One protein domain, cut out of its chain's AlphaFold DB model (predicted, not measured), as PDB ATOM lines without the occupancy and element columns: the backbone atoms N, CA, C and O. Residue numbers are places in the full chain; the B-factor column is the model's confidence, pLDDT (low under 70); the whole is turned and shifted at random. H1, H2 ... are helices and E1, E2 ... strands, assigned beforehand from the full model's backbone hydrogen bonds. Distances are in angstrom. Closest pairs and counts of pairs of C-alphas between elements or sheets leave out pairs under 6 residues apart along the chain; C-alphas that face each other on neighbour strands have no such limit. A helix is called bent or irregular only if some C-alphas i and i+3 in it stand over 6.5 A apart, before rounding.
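Overview. This is residues 5 to 62 of the 144 residues of an uncharacterized protein of Nitrospirae bacterium GWD2_57_9 (UniProt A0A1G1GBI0). A small sheet of three strands stands in the middle, with one helix at each end of the longest axis: H1, which only grazes the sheet, at one end, and the short H2 at the other. The long link of residues 37 to 47 folds back past H2 to reach E2, and E2 and E3 make a hairpin. The printed part has 58 residues, with two named helices and three named strands in the order H1, E1, H2, E2, E3; the sheet runs E1, E3, E2 and is mixed, and the class is mixed, helices and strands. The whole is compact, with a radius of gyration of the C-alphas of 11.4 A, and its outline is flat, spanning 29 by 26 by 14 A.

Arrangement. H1, residues 5 to 17, is on the sheet but only grazes it, with its residues 7 to 14. E1, residues 23 to 27, is an edge strand and the parallel neighbour of the inner strand E3, residues 56 to 61, at 23 degrees; N 25 and O 58 are within hydrogen-bond range at 3.0 A, as are N 60 and O 25 at 2.9 A. H2, residues 30 to 36, is on the sheet at a height over the sheet of 7.8 A; it lies over none of the strands, but only just, with 2 of its C-alphas falling on E3. The closest C-alphas of H2 and E3 are those of Ile 30 and Ala 61, 6.2 A apart. H1 and H2 are apart. E2, residues 48 to 52, is the other edge strand and antiparallel to E3, at 158 degrees; N 59 and O 49 are within range at 2.8 A, and N 51 and O 57 at 2.9 A. In H2 every O i to N i+4 pair is within hydrogen-bond range, and in H1 8 of 9 are.

Along the chain. H1 begins at C-alpha 5, (179.156, 103.140, 182.122), and is 20.4 A long; it is irregular, with C-alphas 5 and 8 lying 8.0 A apart. E1 begins at C-alpha 23, (178.543, 105.408, 199.889), and is 12.5 A long. H2 measures 10.0 A and E2 13.4 A. E3, the longest strand by residues, measures 16.5 A and ends at C-alpha 61, (170.815, 98.970, 189.742).

Size, cuts and confidence. The two C-alphas farthest apart are those of His 16 and Arg 36, at 30.4 A. The printed part has no cut. The link from H2 to E2, 11 residues, is long; the links H1 to E1, E1 to H2 and E2 to E3 are tight. The mean pLDDT of the printed part is 88.9, and no printed residue is under 70.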
ATOM      1  N   ASP A   5     178.577 102.320 183.196       87.56
ATOM      2  CA  ASP A   5     179.156 103.140 182.122       87.56
ATOM      3  C   ASP A   5     178.958 104.648 182.376       87.56
ATOM      4  O   ASP A   5     179.685 105.482 181.843       87.56
ATOM      5  N   TYR A   6     178.023 104.996 183.266       86.06
ATOM      6  CA  TYR A   6     177.669 106.361 183.649       86.06
ATOM      7  C   TYR A   6     178.063 106.688 185.098       86.06
ATOM      8  O   TYR A   6     177.565 107.657 185.670       86.06
ATOM      9  N   GLU A   7     178.953 105.910 185.725       87.12
ATOM     10  CA  GLU A   7     179.355 106.123 187.123       87.12
ATOM     11  C   GLU A   7     179.875 107.548 187.371       87.12
ATOM     12  O   GLU A   7     179.503 108.184 188.363       87.12
ATOM     13  N   TRP A   8     180.708 108.064 186.462       86.56
ATOM     14  CA  TRP A   8     181.240 109.426 186.550       86.56
ATOM     15  C   TRP A   8     180.109 110.462 186.585       86.56
ATOM     16  O   TRP A   8     180.162 111.425 187.348       86.56
ATOM     17  N   TYR A   9     179.068 110.229 185.789       86.94
ATOM     18  CA  TYR A   9     177.951 111.140 185.633       86.94
ATOM     19  C   TYR A   9     177.033 111.101 186.854       86.94
ATOM     20  O   TYR A   9     176.626 112.143 187.353       86.94
ATOM     21  N   ILE A  10     176.788 109.919 187.426       87.50
ATOM     22  CA  ILE A  10     176.056 109.797 188.696       87.50
ATOM     23  C   ILE A  10     176.791 110.550 189.808       87.50
ATOM     24  O   ILE A  10     176.176 111.324 190.542       87.50
ATOM     25  N   LYS A  11     178.117 110.389 189.904       85.19
ATOM     26  CA  LYS A  11     178.940 111.160 190.848       85.19
ATOM     27  C   LYS A  11     178.801 112.662 190.603       85.19
ATOM     28  O   LYS A  11     178.602 113.410 191.556       85.19
ATOM     29  N   HIS A  12     178.825 113.098 189.344       85.44
ATOM     30  CA  HIS A  12     178.606 114.496 188.982       85.44
ATOM     31  C   HIS A  12     177.236 115.018 189.453       85.44
ATOM     32  O   HIS A  12     177.170 116.068 190.087       85.44
ATOM     33  N   LEU A  13     176.154 114.260 189.246       87.12
ATOM     34  CA  LEU A  13     174.810 114.621 189.715       87.12
ATOM     35  C   LEU A  13     174.738 114.787 191.239       87.12
ATOM     36  O   LEU A  13     174.043 115.674 191.732       87.12
ATOM     37  N   THR A  14     175.479 113.975 191.995       84.81
ATOM     38  CA  THR A  14     175.488 114.080 193.463       84.81
ATOM     39  C   THR A  14     176.170 115.336 193.989       84.81
ATOM     40  O   THR A  14     175.767 115.863 195.022       84.81
ATOM     41  N   VAL A  15     177.160 115.863 193.263       82.31
ATOM     42  CA  VAL A  15     177.788 117.145 193.612       82.31
ATOM     43  C   VAL A  15     176.762 118.274 193.501       82.31
ATOM     44  O   VAL A  15     176.696 119.134 194.377       82.31
ATOM     45  N   HIS A  16     175.917 118.233 192.469       77.38
ATOM     46  CA  HIS A  16     174.880 119.242 192.237       77.38
ATOM     47  C   HIS A  16     173.676 119.119 193.168       77.38
ATOM     48  O   HIS A  16     173.008 120.117 193.427       77.38
ATOM     49  N   SER A  17     173.389 117.927 193.698       77.50
ATOM     50  CA  SER A  17     172.234 117.741 194.584       77.50
ATOM     51  C   SER A  17     172.441 118.289 195.996       77.50
ATOM     52  O   SER A  17     171.477 118.401 196.752       77.50
ATOM     53  N   GLY A  18     173.684 118.584 196.391       75.75
ATOM     54  CA  GLY A  18     174.022 119.001 197.754       75.75
ATOM     55  C   GLY A  18     173.865 117.897 198.810       75.75
ATOM     56  O   GLY A  18     174.181 118.128 199.981       75.75
ATOM     57  N   MET A  19     173.423 116.691 198.426       77.38
ATOM     58  CA  MET A  19     173.384 115.534 199.317       77.38
ATOM     59  C   MET A  19     174.781 114.943 199.490       77.38
ATOM     60  O   MET A  19     175.479 114.627 198.528       77.38
ATOM     61  N   LYS A  20     175.168 114.721 200.748       81.38
ATOM     62  CA  LYS A  20     176.411 114.028 201.090       81.38
ATOM     63  C   LYS A  20     176.149 112.534 201.209       81.38
ATOM     64  O   LYS A  20     175.754 112.055 202.269       81.38
ATOM     65  N   PHE A  21     176.384 111.812 200.121       83.50
ATOM     66  CA  PHE A  21     176.372 110.354 200.140       83.50
ATOM     67  C   PHE A  21     177.634 109.831 200.821       83.50
ATOM     68  O   PHE A  21     178.751 110.205 200.465       83.50
ATOM     69  N   SER A  22     177.445 108.965 201.810       83.12
ATOM     70  CA  SER A  22     178.524 108.234 202.473       83.12
ATOM     71  C   SER A  22     179.058 107.117 201.580       83.12
ATOM     72  O   SER A  22     180.236 106.779 201.659       83.12
ATOM     73  N   GLU A  23     178.200 106.550 200.726       85.44
ATOM     74  CA  GLU A  23     178.543 105.408 199.889       85.44
ATOM     75  C   GLU A  23     177.719 105.352 198.593       85.44
ATOM     76  O   GLU A  23     176.550 105.746 198.553       85.44
ATOM     77  N   PHE A  24     178.341 104.803 197.544       88.69
ATOM     78  CA  PHE A  24     177.721 104.467 196.265       88.69
ATOM     79  C   PHE A  24     177.830 102.965 196.029       88.69
ATOM     80  O   PHE A  24     178.942 102.437 195.973       88.69
ATOM     81  N   GLN A  25     176.701 102.278 195.850       91.62
ATOM     82  CA  GLN A  25     176.706 100.839 195.598       91.62
ATOM     83  C   GLN A  25     175.941 100.479 194.328       91.62
ATOM     84  O   GLN A  25     174.738 100.703 194.210       91.62
ATOM     85  N   PHE A  26     176.646  99.830 193.403       92.75
ATOM     86  CA  PHE A  26     176.041  99.201 192.236       92.75
ATOM     87  C   PHE A  26     175.617  97.770 192.572       92.75
ATOM     88  O   PHE A  26     176.453  96.918 192.881       92.75
ATOM     89  N   VAL A  27     174.323  97.480 192.474       94.81
ATOM     90  CA  VAL A  27     173.727  96.200 192.886       94.81
ATOM     91  C   VAL A  27     172.966  95.549 191.736       94.81
ATOM     92  O   VAL A  27     172.434  96.235 190.869       94.81
ATOM     93  N   ASP A  28     172.901  94.216 191.708       92.38
ATOM     94  CA  ASP A  28     172.147  93.496 190.665       92.38
ATOM     95  C   ASP A  28     170.629  93.687 190.821       92.38
ATOM     96  O   ASP A  28     169.896  93.747 189.840       92.38
ATOM     97  N   SER A  29     170.156  93.823 192.063       93.50
ATOM     98  CA  SER A  29     168.759  94.106 192.396       93.50
ATOM     99  C   SER A  29     168.696  94.918 193.687       93.50
ATOM    100  O   SER A  29     169.142  94.447 194.739       93.50
ATOM    101  N   ILE A  30     168.119  96.122 193.613       95.06
ATOM    102  CA  ILE A  30     167.890  96.977 194.785       95.06
ATOM    103  C   ILE A  30     166.932  96.288 195.756       95.06
ATOM    104  O   ILE A  30     167.261  96.165 196.929       95.06
ATOM    105  N   ALA A  31     165.816  95.732 195.275       94.62
ATOM    106  CA  ALA A  31     164.865  95.012 196.124       94.62
ATOM    107  C   ALA A  31     165.513  93.839 196.886       94.62
ATOM    108  O   ALA A  31     165.277  93.647 198.080       94.62
ATOM    109  N   SER A  32     166.399  93.082 196.225       94.69
ATOM    110  CA  SER A  32     167.141  91.992 196.875       94.69
ATOM    111  C   SER A  32     168.146  92.515 197.904       94.69
ATOM    112  O   SER A  32     168.331  91.907 198.959       94.69
ATOM    113  N   TRP A  33     168.799  93.646 197.618       95.44
ATOM    114  CA  TRP A  33     169.673  94.316 198.577       95.44
ATOM    115  C   TRP A  33     168.886  94.805 199.798       95.44
ATOM    116  O   TRP A  33     169.282  94.489 200.919       95.44
ATOM    117  N   CYS A  34     167.750  95.478 199.597       94.25
ATOM    118  CA  CYS A  34     166.888  95.993 200.662       94.25
ATOM    119  C   CYS A  34     166.384  94.868 201.568       94.25
ATOM    120  O   CYS A  34     166.548  94.955 202.783       94.25
ATOM    121  N   ARG A  35     165.910  93.753 200.993       94.06
ATOM    122  CA  ARG A  35     165.467  92.576 201.758       94.06
ATOM    123  C   ARG A  35     166.556  92.026 202.683       94.06
ATOM    124  O   ARG A  35     166.269  91.692 203.827       94.06
ATOM    125  N   ARG A  36     167.809  91.952 202.213       94.31
ATOM    126  CA  ARG A  36     168.951  91.496 203.034       94.31
ATOM    127  C   ARG A  36     169.294  92.451 204.179       94.31
ATOM    128  O   ARG A  36     169.903  92.015 205.147       94.31
ATOM    129  N   HIS A  37     168.893  93.715 204.072       92.75
ATOM    130  CA  HIS A  37     169.124  94.755 205.075       92.75
ATOM    131  C   HIS A  37     167.854  95.118 205.863       92.75
ATOM    132  O   HIS A  37     167.851  96.112 206.581       92.75
ATOM    133  N   GLY A  38     166.776  94.329 205.746       91.12
ATOM    134  CA  GLY A  38     165.526  94.559 206.478       91.12
ATOM    135  C   GLY A  38     164.757  95.816 206.053       91.12
ATOM    136  O   GLY A  38     163.953  96.322 206.826       91.12
ATOM    137  N   ILE A  39     165.008  96.329 204.847       92.06
ATOM    138  CA  ILE A  39     164.325  97.497 204.280       92.06
ATOM    139  C   ILE A  39     163.240  97.012 203.323       92.06
ATOM    140  O   ILE A  39     163.502  96.154 202.477       92.06
ATOM    141  N   ASP A  40     162.046  97.589 203.434       90.25
ATOM    142  CA  ASP A  40     160.963  97.304 202.499       90.25
ATOM    143  C   ASP A  40     161.199  97.992 201.142       90.25
ATOM    144  O   ASP A  40     161.614  99.155 201.053       90.25
ATOM    145  N   GLU A  41     160.965  97.240 200.073       92.50
ATOM    146  CA  GLU A  41     161.059  97.714 198.696       92.50
ATOM    147  C   GLU A  41     160.021  96.986 197.845       92.50
ATOM    148  O   GLU A  41     160.211  95.832 197.450       92.50
ATOM    149  N   ALA A  42     158.918  97.683 197.580       89.81
ATOM    150  CA  ALA A  42     157.814  97.175 196.780       89.81
ATOM    151  C   ALA A  42     158.135  97.165 195.275       89.81
ATOM    152  O   ALA A  42     157.572  96.360 194.532       89.81
ATOM    153  N   ASP A  43     159.040  98.032 194.812       90.19
ATOM    154  CA  ASP A  43     159.443  98.095 193.411       90.19
ATOM    155  C   ASP A  43     160.620  97.149 193.133       90.19
ATOM    156  O   ASP A  43     161.795  97.459 193.359       90.19
ATOM    157  N   ALA A  44     160.299  95.975 192.584       89.31
ATOM    158  CA  ALA A  44     161.276  94.949 192.221       89.31
ATOM    159  C   ALA A  44     162.321  95.428 191.196       89.31
ATOM    160  O   ALA A  44     163.428  94.882 191.143       89.31
ATOM    161  N   HIS A  45     161.978  96.447 190.403       91.25
ATOM    162  CA  HIS A  45     162.799  96.981 189.323       91.25
ATOM    163  C   HIS A  45     163.250  98.417 189.583       91.25
ATOM    164  O   HIS A  45     163.612  99.132 188.645       91.25
ATOM    165  N   ARG A  46     163.271  98.835 190.855       92.06
ATOM    166  CA  ARG A  46     163.691 100.183 191.223       92.06
ATOM    167  C   ARG A  46     165.096 100.478 190.681       92.06
ATOM    168  O   ARG A  46     166.025  99.723 190.982       92.06
ATOM    169  N   PRO A  47     165.271 101.550 189.888       92.19
ATOM    170  CA  PRO A  47     166.542 101.814 189.223       92.19
ATOM    171  C   PRO A  47     167.569 102.478 190.147       92.19
ATOM    172  O   PRO A  47     168.756 102.158 190.075       92.19
ATOM    173  N   LEU A  48     167.119 103.381 191.026       93.94
ATOM    174  CA  LEU A  48     167.925 104.039 192.052       93.94
ATOM    175  C   LEU A  48     167.143 104.101 193.365       93.94
ATOM    176  O   LEU A  48     165.922 104.246 193.346       93.94
ATOM    177  N   LYS A  49     167.845 104.006 194.496       93.69
ATOM    178  CA  LYS A  49     167.251 104.190 195.824       93.69
ATOM    179  C   LYS A  49     168.219 104.895 196.758       93.69
ATOM    180  O   LYS A  49     169.381 104.495 196.849       93.69
ATOM    181  N   ILE A  50     167.732 105.894 197.483       92.06
ATOM    182  CA  ILE A  50     168.471 106.501 198.589       92.06
ATOM    183  C   ILE A  50     168.059 105.789 199.873       92.06
ATOM    184  O   ILE A  50     166.879 105.703 200.208       92.06
ATOM    185  N   VAL A  51     169.040 105.250 200.591       91.31
ATOM    186  CA  VAL A  51     168.827 104.582 201.874       91.31
ATOM    187  C   VAL A  51     169.495 105.395 202.969       91.31
ATOM    188  O   VAL A  51     170.685 105.698 202.893       91.31
ATOM    189  N   THR A  52     168.721 105.726 204.000       85.81
ATOM    190  CA  THR A  52     169.197 106.393 205.209       85.81
ATOM    191  C   THR A  52     169.287 105.373 206.348       85.81
ATOM    192  O   THR A  52     168.311 104.719 206.705       85.81
ATOM    193  N   GLY A  53     170.493 105.183 206.881       79.94
ATOM    194  CA  GLY A  53     170.799 104.254 207.975       79.94
ATOM    195  C   GLY A  53     171.995 104.762 208.779       79.94
ATOM    196  O   GLY A  53     171.988 105.903 209.229       79.94
ATOM    197  N   ASN A  54     173.077 103.978 208.869       76.12
ATOM    198  CA  ASN A  54     174.372 104.420 209.432       76.12
ATOM    199  C   ASN A  54     175.102 105.487 208.573       76.12
ATOM    200  O   ASN A  54     176.290 105.738 208.752       76.12
ATOM    201  N   GLY A  55     174.401 106.078 207.609       84.44
ATOM    202  CA  GLY A  55     174.884 106.985 206.580       84.44
ATOM    203  C   GLY A  55     173.823 107.144 205.491       84.44
ATOM    204  O   GLY A  55     172.736 106.564 205.586       84.44
ATOM    205  N   VAL A  56     174.137 107.930 204.460       88.94
ATOM    206  CA  VAL A  56     173.293 108.063 203.262       88.94
ATOM    207  C   VAL A  56     173.941 107.270 202.134       88.94
ATOM    208  O   VAL A  56     175.000 107.655 201.640       88.94
ATOM    209  N   THR A  57     173.319 106.168 201.723       92.06
ATOM    210  CA  THR A  57     173.830 105.304 200.651       92.06
ATOM    211  C   THR A  57     172.960 105.446 199.411       92.06
ATOM    212  O   THR A  57     171.737 105.306 199.489       92.06
ATOM    213  N   LEU A  58     173.587 105.694 198.258       93.25
ATOM    214  CA  LEU A  58     172.916 105.632 196.961       93.25
ATOM    215  C   LEU A  58     173.087 104.233 196.364       93.25
ATOM    216  O   LEU A  58     174.194 103.833 195.992       93.25
ATOM    217  N   LEU A  59     171.982 103.499 196.258       94.81
ATOM    218  CA  LEU A  59     171.914 102.219 195.563       94.81
ATOM    219  C   LEU A  59     171.555 102.451 194.099       94.81
ATOM    220  O   LEU A  59     170.599 103.166 193.796       94.81
ATOM    221  N   ILE A  60     172.299 101.818 193.198       94.31
ATOM    222  CA  ILE A  60     172.130 101.942 191.749       94.31
ATOM    223  C   ILE A  60     172.016 100.534 191.169       94.31
ATOM    224  O   ILE A  60     172.916  99.708 191.346       94.31
ATOM    225  N   ALA A  61     170.928 100.233 190.463       94.44
ATOM    226  CA  ALA A  61     170.815  98.970 189.742       94.44
ATOM    227  C   ALA A  61     171.871  98.926 188.626       94.44
ATOM    228  O   ALA A  61     171.928  99.839 187.804       94.44
ATOM    229  N   LYS A  62     172.710  97.882 188.565       93.25
ATOM    230  CA  LYS A  62     173.780  97.743 187.546       93.25
ATOM    231  C   LYS A  62     173.253  97.792 186.112       93.25
ATOM    232  O   LYS A  62     173.952  98.236 185.201       93.25
TER     233      LYS A  62